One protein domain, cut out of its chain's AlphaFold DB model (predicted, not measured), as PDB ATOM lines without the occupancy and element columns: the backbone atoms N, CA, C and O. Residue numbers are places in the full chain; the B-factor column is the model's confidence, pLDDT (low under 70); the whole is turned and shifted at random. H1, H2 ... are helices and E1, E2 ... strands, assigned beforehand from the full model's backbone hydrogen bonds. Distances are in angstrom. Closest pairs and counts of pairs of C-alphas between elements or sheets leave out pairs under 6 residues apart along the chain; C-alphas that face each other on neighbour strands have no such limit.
ATOM      1  N   THR A   4      65.114  31.133  18.878       85.06
ATOM      2  CA  THR A   4      65.480  32.370  18.186       85.06
ATOM      3  C   THR A   4      64.375  32.868  17.251       85.06
ATOM      4  O   THR A   4      64.055  34.055  17.260       85.06
ATOM      5  N   LEU A   5      63.748  31.971  16.482       86.62
ATOM      6  CA  LEU A   5      62.704  32.308  15.504       86.62
ATOM      7  C   LEU A   5      61.440  32.845  16.185       86.62
ATOM      8  O   LEU A   5      60.857  33.839  15.753       86.62
ATOM      9  N   VAL A   6      61.051  32.218  17.295       91.75
ATOM     10  CA  VAL A   6      59.897  32.639  18.097       91.75
ATOM     11  C   VAL A   6      60.153  33.989  18.765       91.75
ATOM     12  O   VAL A   6      59.316  34.887  18.672       91.75
ATOM     13  N   ALA A   7      61.318  34.162  19.397       93.94
ATOM     14  CA  ALA A   7      61.693  35.438  20.002       93.94
ATOM     15  C   ALA A   7      61.721  36.567  18.959       93.94
ATOM     16  O   ALA A   7      61.268  37.681  19.232       93.94
ATOM     17  N   HIS A   8      62.189  36.260  17.745       95.12
ATOM     18  CA  HIS A   8      62.200  37.208  16.644       95.12
ATOM     19  C   HIS A   8      60.789  37.649  16.238       95.12
ATOM     20  O   HIS A   8      60.511  38.849  16.190       95.12
ATOM     21  N   ALA A   9      59.883  36.695  16.024       96.88
ATOM     22  CA  ALA A   9      58.502  36.990  15.659       96.88
ATOM     23  C   ALA A   9      57.782  37.825  16.729       96.88
ATOM     24  O   ALA A   9      57.082  38.780  16.401       96.88
ATOM     25  N   VAL A  10      57.996  37.524  18.016       97.12
ATOM     26  CA  VAL A  10      57.436  38.319  19.122       97.12
ATOM     27  C   VAL A  10      57.935  39.765  19.071       97.12
ATOM     28  O   VAL A  10      57.137  40.689  19.236       97.12
ATOM     29  N   ARG A  11      59.227  39.981  18.803       97.12
ATOM     30  CA  ARG A  11      59.807  41.326  18.666       97.12
ATOM     31  C   ARG A  11      59.197  42.101  17.494       97.12
ATOM     32  O   ARG A  11      58.863  43.276  17.659       97.12
ATOM     33  N   LEU A  12      59.029  41.454  16.340       97.62
ATOM     34  CA  LEU A  12      58.388  42.064  15.170       97.62
ATOM     35  C   LEU A  12      56.944  42.461  15.474       97.62
ATOM     36  O   LEU A  12      56.565  43.606  15.237       97.62
ATOM     37  N   THR A  13      56.172  41.568  16.098       97.75
ATOM     38  CA  THR A  13      54.798  41.871  16.511       97.75
ATOM     39  C   THR A  13      54.750  43.062  17.458       97.75
ATOM     40  O   THR A  13      53.997  43.996  17.199       97.75
ATOM     41  N   ARG A  14      55.573  43.080  18.521       97.88
ATOM     42  CA  ARG A  14      55.625  44.206  19.473       97.88
ATOM     43  C   ARG A  14      55.893  45.532  18.770       97.88
ATOM     44  O   ARG A  14      55.207  46.510  19.049       97.88
ATOM     45  N   THR A  15      56.842  45.536  17.838       97.44
ATOM     46  CA  THR A  15      57.191  46.720  17.044       97.44
ATOM     47  C   THR A  15      56.015  47.174  16.180       97.44
ATOM     48  O   THR A  15      55.673  48.352  16.188       97.44
ATOM     49  N   ALA A  16      55.352  46.243  15.488       97.12
ATOM     50  CA  ALA A  16      54.228  46.546  14.607       97.12
ATOM     51  C   ALA A  16      53.002  47.100  15.350       97.12
ATOM     52  O   ALA A  16      52.300  47.952  14.809       97.12
ATOM     53  N   VAL A  17      52.746  46.637  16.579       96.50
ATOM     54  CA  VAL A  17      51.569  47.053  17.365       96.50
ATOM     55  C   VAL A  17      51.866  48.108  18.437       96.50
ATOM     56  O   VAL A  17      50.945  48.566  19.109       96.50
ATOM     57  N   GLY A  18      53.133  48.494  18.620       96.06
ATOM     58  CA  GLY A  18      53.554  49.444  19.655       96.06
ATOM     59  C   GLY A  18      53.431  48.913  21.091       96.06
ATOM     60  O   GLY A  18      53.202  49.693  22.014       96.06
ATOM     61  N   ALA A  19      53.550  47.597  21.294       95.00
ATOM     62  CA  ALA A  19      53.437  46.976  22.615       95.00
ATOM     63  C   ALA A  19      54.785  46.956  23.355       95.00
ATOM     64  O   ALA A  19      55.805  46.556  22.791       95.00
ATOM     65  N   GLY A  20      54.773  47.323  24.639       94.69
ATOM     66  CA  GLY A  20      55.937  47.231  25.527       94.69
ATOM     67  C   GLY A  20      56.377  45.786  25.771       94.69
ATOM     68  O   GLY A  20      55.612  44.853  25.530       94.69
ATOM     69  N   GLU A  21      57.614  45.577  26.229       93.44
ATOM     70  CA  GLU A  21      58.176  44.236  26.485       93.44
ATOM     71  C   GLU A  21      57.502  43.495  27.650       93.44
ATOM     72  O   GLU A  21      57.519  42.266  27.699       93.44
ATOM     73  N   ASP A  22      56.858  44.236  28.547       93.44
ATOM     74  CA  ASP A  22      56.119  43.752  29.713       93.44
ATOM     75  C   ASP A  22      54.800  43.052  29.353       93.44
ATOM     76  O   ASP A  22      54.270  42.269  30.144       93.44
ATOM     77  N   VAL A  23      54.273  43.283  28.145       95.00
ATOM     78  CA  VAL A  23      53.048  42.624  27.676       95.00
ATOM     79  C   VAL A  23      53.319  41.125  27.474       95.00
ATOM     80  O   VAL A  23      54.223  40.786  26.703       95.00
ATOM     81  N   PRO A  24      52.555  40.207  28.095       95.69
ATOM     82  CA  PRO A  24      52.742  38.769  27.911       95.69
ATOM     83  C   PRO A  24      52.628  38.362  26.443       95.69
ATOM     84  O   PRO A  24      51.790  38.898  25.718       95.69
ATOM     85  N   ALA A  25      53.445  37.398  26.021       95.75
ATOM     86  CA  ALA A  25      53.448  36.883  24.659       95.75
ATOM     87  C   ALA A  25      53.300  35.361  24.655       95.75
ATOM     88  O   ALA A  25      53.973  34.657  25.410       95.75
ATOM     89  N   ARG A  26      52.456  34.861  23.758       94.81
ATOM     90  CA  ARG A  26      52.399  33.459  23.356       94.81
ATOM     91  C   ARG A  26      52.667  33.384  21.861       94.81
ATOM     92  O   ARG A  26      52.226  34.253  21.113       94.81
ATOM     93  N   ALA A  27      53.385  32.355  21.439       95.25
ATOM     94  CA  ALA A  27      53.689  32.135  20.040       95.25
ATOM     95  C   ALA A  27      53.554  30.655  19.695       95.25
ATOM     96  O   ALA A  27      54.028  29.798  20.440       95.25
ATOM     97  N   ASP A  28      52.931  30.376  18.559       95.19
ATOM     98  CA  ASP A  28      52.725  29.031  18.045       95.19
ATOM     99  C   ASP A  28      53.164  28.997  16.564       95.19
ATOM    100  O   ASP A  28      52.825  29.890  15.783       95.19
ATOM    101  N   VAL A  29      53.960  27.996  16.171       95.06
ATOM    102  CA  VAL A  29      54.404  27.820  14.774       95.06
ATOM    103  C   VAL A  29      53.270  27.211  13.959       95.06
ATOM    104  O   VAL A  29      52.630  26.259  14.407       95.06
ATOM    105  N   VAL A  30      53.036  27.747  12.762       94.94
ATOM    106  CA  VAL A  30      51.996  27.286  11.847       94.94
ATOM    107  C   VAL A  30      52.595  26.971  10.483       94.94
ATOM    108  O   VAL A  30      53.183  27.837   9.829       94.94
ATOM    109  N   ARG A  31      52.390  25.741  10.007       94.44
ATOM    110  CA  ARG A  31      52.795  25.334   8.661       94.44
ATOM    111  C   ARG A  31      51.753  25.732   7.625       94.44
ATOM    112  O   ARG A  31      50.550  25.531   7.799       94.44
ATOM    113  N   ARG A  32      52.208  26.254   6.493       91.81
ATOM    114  CA  ARG A  32      51.339  26.576   5.365       91.81
ATOM    115  C   ARG A  32      51.024  25.339   4.531       91.81
ATOM    116  O   ARG A  32      51.882  24.499   4.271       91.81
ATOM    117  N   LEU A  33      49.773  25.241   4.100       89.56
ATOM    118  CA  LEU A  33      49.288  24.193   3.202       89.56
ATOM    119  C   LEU A  33      49.295  24.638   1.733       89.56
ATOM    120  O   LEU A  33      49.293  23.790   0.850       89.56
ATOM    121  N   ASP A  34      49.305  25.946   1.455       86.38
ATOM    122  CA  ASP A  34      49.355  26.493   0.088       86.38
ATOM    123  C   ASP A  34      50.764  26.560  -0.508       86.38
ATOM    124  O   ASP A  34      50.913  26.711  -1.718       86.38
ATOM    125  N   ARG A  35      51.798  26.488   0.331       87.00
ATOM    126  CA  ARG A  35      53.208  26.571  -0.063       87.00
ATOM    127  C   ARG A  35      54.094  25.974   1.040       87.00
ATOM    128  O   ARG A  35      53.672  25.990   2.194       87.00
ATOM    129  N   PRO A  36      55.312  25.492   0.735       88.12
ATOM    130  CA  PRO A  36      56.222  24.918   1.728       88.12
ATOM    131  C   PRO A  36      56.904  26.020   2.558       88.12
ATOM    132  O   PRO A  36      58.081  26.318   2.376       88.12
ATOM    133  N   GLN A  37      56.141  26.664   3.438       89.56
ATOM    134  CA  GLN A  37      56.605  27.740   4.313       89.56
ATOM    135  C   GLN A  37      55.915  27.641   5.679       89.56
ATOM    136  O   GLN A  37      54.784  27.171   5.778       89.56
ATOM    137  N   GLU A  38      56.580  28.115   6.726       94.00
ATOM    138  CA  GLU A  38      56.016  28.278   8.067       94.00
ATOM    139  C   GLU A  38      55.892  29.764   8.409       94.00
ATOM    140  O   GLU A  38      56.620  30.600   7.878       94.00
ATOM    141  N   TYR A  39      54.971  30.085   9.307       95.50
ATOM    142  CA  TYR A  39      54.879  31.394   9.941       95.50
ATOM    143  C   TYR A  39      54.643  31.213  11.442       95.50
ATOM    144  O   TYR A  39      54.330  30.118  11.912       95.50
ATOM    145  N   VAL A  40      54.798  32.284  12.211       97.00
ATOM    146  CA  VAL A  40      54.554  32.283  13.655       97.00
ATOM    147  C   VAL A  40      53.285  33.073  13.939       97.00
ATOM    148  O   VAL A  40      53.173  34.241  13.567       97.00
ATOM    149  N   LEU A  41      52.327  32.437  14.607       97.12
ATOM    150  CA  LEU A  41      51.171  33.114  15.176       97.12
ATOM    151  C   LEU A  41      51.553  33.638  16.560       97.12
ATOM    152  O   LEU A  41      51.907  32.854  17.435       97.12
ATOM    153  N   VAL A  42      51.477  34.949  16.766       97.62
ATOM    154  CA  VAL A  42      51.818  35.615  18.027       97.62
ATOM    155  C   VAL A  42      50.566  36.226  18.639       97.62
ATOM    156  O   VAL A  42      49.902  37.041  18.006       97.62
ATOM    157  N   LEU A  43      50.286  35.882  19.892       97.56
ATOM    158  CA  LEU A  43      49.288  36.524  20.735       97.56
ATOM    159  C   LEU A  43      50.002  37.365  21.796       97.56
ATOM    160  O   LEU A  43      50.751  36.828  22.613       97.56
ATOM    161  N   LEU A  44      49.757  38.672  21.796       97.44
ATOM    162  CA  LEU A  44      50.204  39.602  22.828       97.44
ATOM    163  C   LEU A  44      49.025  40.010  23.703       97.44
ATOM    164  O   LEU A  44      47.994  40.444  23.196       97.44
ATOM    165  N   GLY A  45      49.199  39.940  25.016       96.00
ATOM    166  CA  GLY A  45      48.221  40.425  25.982       96.00
ATOM    167  C   GLY A  45      47.989  39.447  27.135       96.00
ATOM    168  O   GLY A  45      48.194  38.241  26.987       96.00
ATOM    169  N   PRO A  46      47.555  39.941  28.305       93.12
ATOM    170  CA  PRO A  46      47.145  39.074  29.401       93.12
ATOM    171  C   PRO A  46      45.878  38.283  29.032       93.12
ATOM    172  O   PRO A  46      44.962  38.867  28.445       93.12
ATOM    173  N   PRO A  47      45.754  37.008  29.443       90.56
ATOM    174  CA  PRO A  47      44.554  36.214  29.191       90.56
ATOM    175  C   PRO A  47      43.266  36.933  29.616       90.56
ATOM    176  O   PRO A  47      43.168  37.458  30.729       90.56
ATOM    177  N   GLY A  48      42.278  36.969  28.718       91.25
ATOM    178  CA  GLY A  48      40.963  37.574  28.966       91.25
ATOM    179  C   GLY A  48      40.919  39.110  28.979       91.25
ATOM    180  O   GLY A  48      39.846  39.666  29.231       91.25
ATOM    181  N   ARG A  49      42.040  39.795  28.705       94.06
ATOM    182  CA  ARG A  49      42.146  41.263  28.568       94.06
ATOM    183  C   ARG A  49      42.432  41.670  27.119       94.06
ATOM    184  O   ARG A  49      42.882  40.812  26.369       94.06
ATOM    185  N   PRO A  50      42.230  42.940  26.724       96.12
ATOM    186  CA  PRO A  50      42.577  43.394  25.381       96.12
ATOM    187  C   PRO A  50      44.027  43.083  25.000       96.12
ATOM    188  O   PRO A  50      44.921  43.101  25.853       96.12
ATOM    189  N   GLY A  51      44.247  42.802  23.719       96.50
ATOM    190  CA  GLY A  51      45.551  42.416  23.196       96.50
ATOM    191  C   GLY A  51      45.623  42.461  21.674       96.50
ATOM    192  O   GLY A  51      44.792  43.084  21.012       96.50
ATOM    193  N   TRP A  52      46.617  41.774  21.118       97.44
ATOM    194  CA  TRP A  52      46.875  41.710  19.683       97.44
ATOM    195  C   TRP A  52      47.191  40.294  19.245       97.44
ATOM    196  O   TRP A  52      47.854  39.545  19.955       97.44
ATOM    197  N   LEU A  53      46.767  39.961  18.037       97.06
ATOM    198  CA  LEU A  53      47.074  38.704  17.382       97.06
ATOM    199  C   LEU A  53      47.717  38.999  16.032       97.06
ATOM    200  O   LEU A  53      47.182  39.797  15.266       97.06
ATOM    201  N   ALA A  54      48.842  38.360  15.732       97.44
ATOM    202  CA  ALA A  54      49.594  38.587  14.506       97.44
ATOM    203  C   ALA A  54      50.069  37.278  13.879       97.44
ATOM    204  O   ALA A  54      50.464  36.354  14.583       97.44
ATOM    205  N   ALA A  55      50.063  37.223  12.551       97.25
ATOM    206  CA  ALA A  55      50.775  36.217  11.778       97.25
ATOM    207  C   ALA A  55      52.053  36.860  11.232       97.25
ATOM    208  O   ALA A  55      51.990  37.893  10.564       97.25
ATOM    209  N   VAL A  56      53.197  36.257  11.535       97.69
ATOM    210  CA  VAL A  56      54.523  36.802  11.231       97.69
ATOM    211  C   VAL A  56      55.298  35.803  10.395       97.69
ATOM    212  O   VAL A  56      55.389  34.636  10.772       97.69
ATOM    213  N   ASP A  57      55.889  36.263   9.301       95.06
ATOM    214  CA  ASP A  57      56.895  35.534   8.539       95.06
ATOM    215  C   ASP A  57      58.284  35.998   9.006       95.06
ATOM    216  O   ASP A  57      58.817  36.992   8.507       95.06
ATOM    217  N   PRO A  58      58.892  35.322   9.996       89.50
ATOM    218  CA  PRO A  58      60.170  35.759  10.547       89.50
ATOM    219  C   PRO A  58      61.354  35.506   9.606       89.50
ATOM    220  O   PRO A  58      62.431  36.042   9.857       89.50
ATOM    221  N   ALA A  59      61.186  34.691   8.558       89.88
ATOM    222  CA  ALA A  59      62.211  34.491   7.536       89.88
ATOM    223  C   ALA A  59      62.234  35.660   6.539       89.88
ATOM    224  O   ALA A  59      63.298  36.009   6.032       89.88
ATOM    225  N   ALA A  60      61.071  36.271   6.290       92.19
ATOM    226  CA  ALA A  60      60.932  37.488   5.493       92.19
ATOM    227  C   ALA A  60      61.040  38.789   6.312       92.19
ATOM    228  O   ALA A  60      60.968  39.863   5.724       92.19
ATOM    229  N   ASP A  61      61.215  38.695   7.636       94.94
ATOM    230  CA  ASP A  61      61.213  39.837   8.564       94.94
ATOM    231  C   ASP A  61      59.913  40.668   8.491       94.94
ATOM    232  O   ASP A  61      59.928  41.892   8.600       94.94
ATOM    233  N   ASP A  62      58.770  40.000   8.278       95.25
ATOM    234  CA  ASP A  62      57.501  40.652   7.932       95.25
ATOM    235  C   ASP A  62      56.330  40.242   8.839       95.25
ATOM    236  O   ASP A  62      56.137  39.069   9.175       95.25
ATOM    237  N   VAL A  63      55.486  41.217   9.188       96.94
ATOM    238  CA  VAL A  63      54.197  40.976   9.847       96.94
ATOM    239  C   VAL A  63      53.125  40.891   8.769       96.94
ATOM    240  O   VAL A  63      52.547  41.896   8.361       96.94
ATOM    241  N   MET A  64      52.818  39.662   8.354       94.19
ATOM    242  CA  MET A  64      51.873  39.377   7.272       94.19
ATOM    243  C   MET A  64      50.500  40.023   7.508       94.19
ATOM    244  O   MET A  64      49.865  40.530   6.586       94.19
ATOM    245  N   THR A  65      49.995  39.933   8.742       95.62
ATOM    246  CA  THR A  65      48.745  40.569   9.173       95.62
ATOM    247  C   THR A  65      48.636  40.562  10.693       95.62
ATOM    248  O   THR A  65      49.206  39.699  11.361       95.62
ATOM    249  N   TRP A  66      47.865  41.497  11.247       97.06
ATOM    250  CA  TRP A  66      47.553  41.541  12.667       97.06
ATOM    251  C   TRP A  66      46.165  42.135  12.921       97.06
ATOM    252  O   TRP A  66      45.591  42.810  12.066       97.06
ATOM    253  N   ALA A  67      45.630  41.874  14.111       96.25
ATOM    254  CA  ALA A  67      44.380  42.441  14.595       96.25
ATOM    255  C   ALA A  67      44.476  42.762  16.091       96.25
ATOM    256  O   ALA A  67      45.068  42.004  16.862       96.25
ATOM    257  N   ALA A  68      43.858  43.870  16.502       95.81
ATOM    258  CA  ALA A  68      43.524  44.085  17.904       95.81
ATOM    259  C   ALA A  68      42.361  43.160  18.287       95.81
ATOM    260  O   ALA A  68      41.428  42.964  17.505       95.81
ATOM    261  N   VAL A  69      42.422  42.594  19.487       93.81
ATOM    262  CA  VAL A  69      41.384  41.720  20.035       93.81
ATOM    263  C   VAL A  69      40.914  42.266  21.377       93.81
ATOM    264  O   VAL A  69      41.719  42.660  22.219       93.81
ATOM    265  N   GLU A  70      39.601  42.256  21.599       92.50
ATOM    266  CA  GLU A  70      38.988  42.671  22.873       92.50
ATOM    267  C   GLU A  70      39.439  41.787  24.044       92.50
ATOM    268  O   GLU A  70      39.491  42.218  25.198       92.50
ATOM    269  N   ARG A  71      39.772  40.528  23.741       91.62
ATOM    270  CA  ARG A  71      40.308  39.547  24.681       91.62
ATOM    271  C   ARG A  71      41.429  38.770  24.010       91.62
ATOM    272  O   ARG A  71      41.231  38.205  22.938       91.62
ATOM    273  N   ALA A  72      42.589  38.727  24.654       89.50
ATOM    274  CA  ALA A  72      43.747  37.959  24.240       89.50
ATOM    275  C   ALA A  72      43.495  36.475  24.529       89.50
ATOM    276  O   ALA A  72      43.988  35.900  25.503       89.50
ATOM    277  N   GLU A  73      42.647  35.881  23.701       87.50
ATOM    278  CA  GLU A  73      42.293  34.472  23.738       87.50
ATOM    279  C   GLU A  73      42.995  33.735  22.593       87.50
ATOM    280  O   GLU A  73      43.167  34.298  21.505       87.50
ATOM    281  N   PRO A  74      43.432  32.483  22.809       83.50
ATOM    282  CA  PRO A  74      44.041  31.701  21.748       83.50
ATOM    283  C   PRO A  74      43.054  31.489  20.597       83.50
ATOM    284  O   PRO A  74      41.939  31.020  20.803       83.50
ATOM    285  N   THR A  75      43.490  31.769  19.371       87.44
ATOM    286  CA  THR A  75      42.757  31.406  18.146       87.44
ATOM    287  C   THR A  75      43.201  30.068  17.568       87.44
ATOM    288  O   THR A  75      42.731  29.652  16.509       87.44
ATOM    289  N   VAL A  76      44.107  29.382  18.268       89.81
ATOM    290  CA  VAL A  76      44.535  28.025  17.948       89.81
ATOM    291  C   VAL A  76      43.518  27.018  18.498       89.81
ATOM    292  O   VAL A  76      43.109  27.145  19.655       89.81
ATOM    293  N   PRO A  77      43.125  25.991  17.725       88.19
ATOM    294  CA  PRO A  77      42.269  24.922  18.226       88.19
ATOM    295  C   PRO A  77      42.898  24.214  19.437       88.19
ATOM    296  O   PRO A  77      44.127  24.046  19.468       88.19
ATOM    297  N   PRO A  78      42.102  23.764  20.422       84.88
ATOM    298  CA  PRO A  78      42.611  22.979  21.544       84.88
ATOM    299  C   PRO A  78      43.102  21.594  21.087       84.88
ATOM    300  O   PRO A  78      42.748  21.124  20.007       84.88
ATOM    301  N   GLY A  79      43.901  20.933  21.927       86.69
ATOM    302  CA  GLY A  79      44.406  19.576  21.686       86.69
ATOM    303  C   GLY A  79      45.866  19.512  21.235       86.69
ATOM    304  O   GLY A  79      46.573  20.520  21.189       86.69
ATOM    305  N   GLU A  80      46.309  18.296  20.927       86.62
ATOM    306  CA  GLU A  80      47.669  17.986  20.481       86.62
ATOM    307  C   GLU A  80      47.745  17.902  18.953       86.62
ATOM    308  O   GLU A  80      46.750  17.626  18.287       86.62
ATOM    309  N   GLY A  81      48.928  18.154  18.393       90.00
ATOM    310  CA  GLY A  81      49.181  18.050  16.956       90.00
ATOM    311  C   GLY A  81      49.760  19.319  16.344       90.00
ATOM    312  O   GLY A  81      49.918  20.345  17.009       90.00
ATOM    313  N   GLU A  82      50.084  19.237  15.060       93.00
ATOM    314  CA  GLU A  82      50.616  20.357  14.289       93.00
ATOM    315  C   GLU A  82      49.529  21.408  14.025       93.00
ATOM    316  O   GLU A  82      48.368  21.071  13.778       93.00
ATOM    317  N   LEU A  83      49.915  22.684  14.041       94.38
ATOM    318  CA  LEU A  83      49.075  23.757  13.527       94.38
ATOM    319  C   LEU A  83      49.384  24.006  12.058       94.38
ATOM    320  O   LEU A  83      50.535  24.187  11.662       94.38
ATOM    321  N   VAL A  84      48.330  24.072  11.258       93.25
ATOM    322  CA  VAL A  84      48.423  24.305   9.824       93.25
ATOM    323  C   VAL A  84      47.464  25.392   9.388       93.25
ATOM    324  O   VAL A  84      46.406  25.596   9.978       93.25
ATOM    325  N   TRP A  85      47.792  26.068   8.302       92.31
ATOM    326  CA  TRP A  85      46.881  27.013   7.684       92.31
ATOM    327  C   TRP A  85      46.993  26.957   6.170       92.31
ATOM    328  O   TRP A  85      48.076  26.834   5.607       92.31
ATOM    329  N   GLY A  86      45.862  27.090   5.493       84.19
ATOM    330  CA  GLY A  86      45.825  27.332   4.063       84.19
ATOM    331  C   GLY A  86      44.605  28.178   3.719       84.19
ATOM    332  O   GLY A  86      43.569  28.026   4.374       84.19
ATOM    333  N   PRO A  87      44.691  29.047   2.700       71.56
ATOM    334  CA  PRO A  87      43.555  29.810   2.208       71.56
ATOM    335  C   PRO A  87      42.450  28.851   1.745       71.56
ATOM    336  O   PRO A  87      42.525  28.237   0.681       71.56
ATOM    337  N   ALA A  88      41.408  28.711   2.562       64.75
ATOM    338  CA  ALA A  88      40.263  27.847   2.305       64.75
ATOM    339  C   ALA A  88      38.963  28.542   2.729       64.75
ATOM    340  O   ALA A  88      38.965  29.534   3.454       64.75
ATOM    341  N   ALA A  89      37.814  28.004   2.307       58.12
ATOM    342  CA  ALA A  89      36.515  28.573   2.678       58.12
ATOM    343  C   ALA A  89      36.289  28.621   4.207       58.12
ATOM    344  O   ALA A  89      35.573  29.511   4.665       58.12
ATOM    345  N   GLY A  90      36.907  27.694   4.959       54.16
ATOM    346  CA  GLY A  90      36.778  27.539   6.415       54.16
ATOM    347  C   GLY A  90      37.834  28.254   7.271       54.16
ATOM    348  O   GLY A  90      37.608  28.420   8.460       54.16
ATOM    349  N   SER A  91      38.945  28.725   6.692       64.56
ATOM    350  CA  SER A  91      39.891  29.624   7.370       64.56
ATOM    351  C   SER A  91      40.373  30.677   6.377       64.56
ATOM    352  O   SER A  91      41.191  30.417   5.493       64.56
ATOM    353  N   ARG A  92      39.788  31.875   6.484       74.69
ATOM    354  CA  ARG A  92      40.031  32.991   5.553       74.69
ATOM    355  C   ARG A  92      41.203  33.876   5.958       74.69
ATOM    356  O   ARG A  92      41.576  34.758   5.195       74.69
ATOM    357  N   SER A  93      41.753  33.669   7.148       88.44
ATOM    358  CA  SER A  93      42.819  34.497   7.697       88.44
ATOM    359  C   SER A  93      43.859  33.618   8.391       88.44
ATOM    360  O   SER A  93      43.465  32.713   9.129       88.44
ATOM    361  N   PRO A  94      45.166  33.890   8.205       91.50
ATOM    362  CA  PRO A  94      46.246  33.181   8.896       91.50
ATOM    363  C   PRO A  94      46.225  33.398  10.419       91.50
ATOM    364  O   PRO A  94      46.937  32.721  11.154       91.50
ATOM    365  N   LEU A  95      45.372  34.296  10.920       93.94
ATOM    366  CA  LEU A  95      45.123  34.462  12.352       93.94
ATOM    367  C   LEU A  95      44.311  33.304  12.969       93.94
ATOM    368  O   LEU A  95      44.247  33.198  14.190       93.94
ATOM    369  N   TYR A  96      43.703  32.434  12.154       91.94
ATOM    370  CA  TYR A  96      42.874  31.310  12.605       91.94
ATOM    371  C   TYR A  96      43.375  29.990  11.999       91.94
ATOM    372  O   TYR A  96      42.775  29.479  11.043       91.94
ATOM    373  N   PRO A  97      44.502  29.446  12.489       93.06
ATOM    374  CA  PRO A  97      45.011  28.168  12.009       93.06
ATOM    375  C   PRO A  97      44.084  27.010  12.395       93.06
ATOM    376  O   PRO A  97      43.226  27.115  13.271       93.06
ATOM    377  N   LEU A  98      44.280  25.885  11.723       92.00
ATOM    378  CA  LEU A  98      43.653  24.602  12.003       92.00
ATOM    379  C   LEU A  98      44.655  23.697  12.720       92.00
ATOM    380  O   LEU A  98      45.864  23.911  12.643       92.00
ATOM    381  N   ARG A  99      44.161  22.654  13.381       92.31
ATOM    382  CA  ARG A  99      44.994  21.624  14.005       92.31
ATOM    383  C   ARG A  99      44.870  20.312  13.253       92.31
ATOM    384  O   ARG A  99      43.762  19.909  12.915       92.31
ATOM    385  N   VAL A 100      45.992  19.647  13.011       91.19
ATOM    386  CA  VAL A 100      46.014  18.285  12.472       91.19
ATOM    387  C   VAL A 100      45.720  17.309  13.608       91.19
ATOM    388  O   VAL A 100      46.446  17.287  14.600       91.19
ATOM    389  N   SER A 101      44.664  16.511  13.462       87.81
ATOM    390  CA  SER A 101      44.246  15.480  14.415       87.81
ATOM    391  C   SER A 101      43.986  14.176  13.662       87.81
ATOM    392  O   SER A 101      42.906  13.973  13.106       87.81
ATOM    393  N   GLY A 102      44.986  13.293  13.618       85.81
ATOM    394  CA  GLY A 102      44.963  12.134  12.720       85.81
ATOM    395  C   GLY A 102      44.933  12.586  11.257       85.81
ATOM    396  O   GLY A 102      45.767  13.393  10.852       85.81
ATOM    397  N   ASP A 103      43.946  12.109  10.498       83.50
ATOM    398  CA  ASP A 103      43.736  12.477   9.089       83.50
ATOM    399  C   ASP A 103      42.810  13.699   8.907       83.50
ATOM    400  O   ASP A 103      42.488  14.085   7.780       83.50
ATOM    401  N   GLU A 104      42.357  14.314  10.002       86.94
ATOM    402  CA  GLU A 104      41.427  15.442   9.974       86.94
ATOM    403  C   GLU A 104      42.107  16.773  10.313       86.94
ATOM    404  O   GLU A 104      43.086  16.844  11.062       86.94
ATOM    405  N   LEU A 105      41.541  17.858   9.779       88.19
ATOM    406  CA  LEU A 105      41.844  19.220  10.207       88.19
ATOM    407  C   LEU A 105      40.733  19.693  11.133       88.19
ATOM    408  O   LEU A 105      39.565  19.540  10.799       88.19
ATOM    409  N   VAL A 106      41.075  20.298  12.261       89.38
ATOM    410  CA  VAL A 106      40.116  20.742  13.279       89.38
ATOM    411  C   VAL A 106      40.164  22.261  13.406       89.38
ATOM    412  O   VAL A 106      41.246  22.849  13.444       89.38
ATOM    413  N   GLY A 107      38.993  22.897  13.432       88.06
ATOM    414  CA  GLY A 107      38.833  24.338  13.630       88.06
ATOM    415  C   GLY A 107      38.819  24.750  15.103       88.06
ATOM    416  O   GLY A 107      38.824  23.915  16.004       88.06
ATOM    417  N   LEU A 108      38.781  26.061  15.357       86.56
ATOM    418  CA  LEU A 108      38.777  26.631  16.714       86.56
ATOM    419  C   LEU A 108      37.597  26.142  17.573       86.56
ATOM    420  O   LEU A 108      37.727  26.002  18.785       86.56
ATOM    421  N   ASP A 109      36.461  25.846  16.943       85.38
ATOM    422  CA  ASP A 109      35.262  25.294  17.582       85.38
ATOM    423  C   ASP A 109      35.364  23.788  17.892       85.38
ATOM    424  O   ASP A 109      34.396  23.180  18.353       85.38
ATOM    425  N   GLY A 110      36.519  23.173  17.623       83.19
ATOM    426  CA  GLY A 110      36.764  21.748  17.816       83.19
ATOM    427  C   GLY A 110      36.118  20.862  16.751       83.19
ATOM    428  O   GLY A 110      36.120  19.642  16.904       83.19
ATOM    429  N   ARG A 111      35.552  21.433  15.678       84.06
ATOM    430  CA  ARG A 111      34.886  20.656  14.626       84.06
ATOM    431  C   ARG A 111      35.826  20.344  13.459       84.06
ATOM    432  O   ARG A 111      36.662  21.182  13.110       84.06
ATOM    433  N   PRO A 112      35.661  19.181  12.802       84.06
ATOM    434  CA  PRO A 112      36.403  18.864  11.592       84.06
ATOM    435  C   PRO A 112      36.105  19.849  10.455       84.06
ATOM    436  O   PRO A 112      34.952  20.132  10.121       84.06
ATOM    437  N   VAL A 113      37.161  20.328   9.813       81.38
ATOM    438  CA  VAL A 113      37.148  21.155   8.613       81.38
ATOM    439  C   VAL A 113      37.577  20.274   7.453       81.38
ATOM    440  O   VAL A 113      38.719  19.830   7.370       81.38
ATOM    441  N   ARG A 114      36.666  20.032   6.509       69.62
ATOM    442  CA  ARG A 114      37.036  19.339   5.275       69.62
ATOM    443  C   ARG A 114      37.866  20.284   4.402       69.62
ATOM    444  O   ARG A 114      37.343  21.339   4.021       69.62
TER     445      ARG A 114
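This is residues 4 to 114 of the 120 residues of an uncharacterized protein of Cellulomonas sp. 73-92 (UniProt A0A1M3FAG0). A strongly twisted sheet of seven strands has two parts: four long strands, E1 to E4, with one helix, H1, packed on one face of them, and three short strands, E5 to E7, that carry the sheet on beyond E1. Helix and sheet make two layers, a helix on one face of a sheet. The printed part has 111 residues, with one named helix and seven named strands in the order H1 E1 E2 E3 E4 E5 E6 E7; the sheet is mixed, ordered E4 E3 E2 E1 E5 E6 E7. The class is mixed, helices and strands, with under half of the residues in named elements. The whole is compact, with a radius of gyration of the C-alphas of 13.4 A and spans of 40 by 31 by 23 A.

Find C-alpha 25 at (53.448, 36.883, 24.659); from there E1, residues 25 to 32, runs 22.0 A. E2 is residues 38 to 44, 19.5 A; E3 is residues 51 to 57, 19.8 A; E4 is residues 62 to 69, 20.2 A, and bends by 53 degrees at residue 65. Further on come the short strands E5, residues 83 to 85, E6, residues 98 to 101, and E7, residues 104 to 106, which ends at C-alpha 106 at (40.116, 20.742, 13.279). Go back to C-alpha 4 at (65.480, 32.370, 18.186) for H1, residues 4 to 17, 20.2 A long.

E1 E2 E3 E4 form a meander, each strand the antiparallel neighbour of the one before; E5 E6 E7 form another. In the hairpin of E1 and E2, look at N 28 and O 41, 2.9 A apart. In the hairpin of E2 and E3, N 42 and O 54 are 2.8 A apart, and in that of E3 and E4, N 53 and O 67 are 2.9 A apart. E1 and E5 are parallel, at 58 degrees, with N 31 and O 83 at 2.9 A. The pairing is staggered: E1 pairs with E2 over residues 25 to 31 and with E5 over residues 31 to 32. Beyond E5, find N 84 and O 98 of E6 at 2.8 A, then N 99 and O 106 of E7 at 2.9 A. The edge strands are E4 and E7. H1 is on the sheet; its closest C-alphas to E3 are those of Ala 9 and Val 56, 6.0 A, and to E2 those of Val 10 and Val 42, 6.3 A. Every O i to N i+4 pair in H1 is within hydrogen-bond range. E4 and E5 are apart.

The two C-alphas farthest apart are those of Gly 20 and Asp 103, at 40.3 A. The printed part has no cut. The links E4 to E5, residues 70 to 82, and E5 to E6, residues 86 to 97, are long. The mean pLDDT of the printed part is 90.6; look for values under 70 at residues 88 to 91 and residue 114.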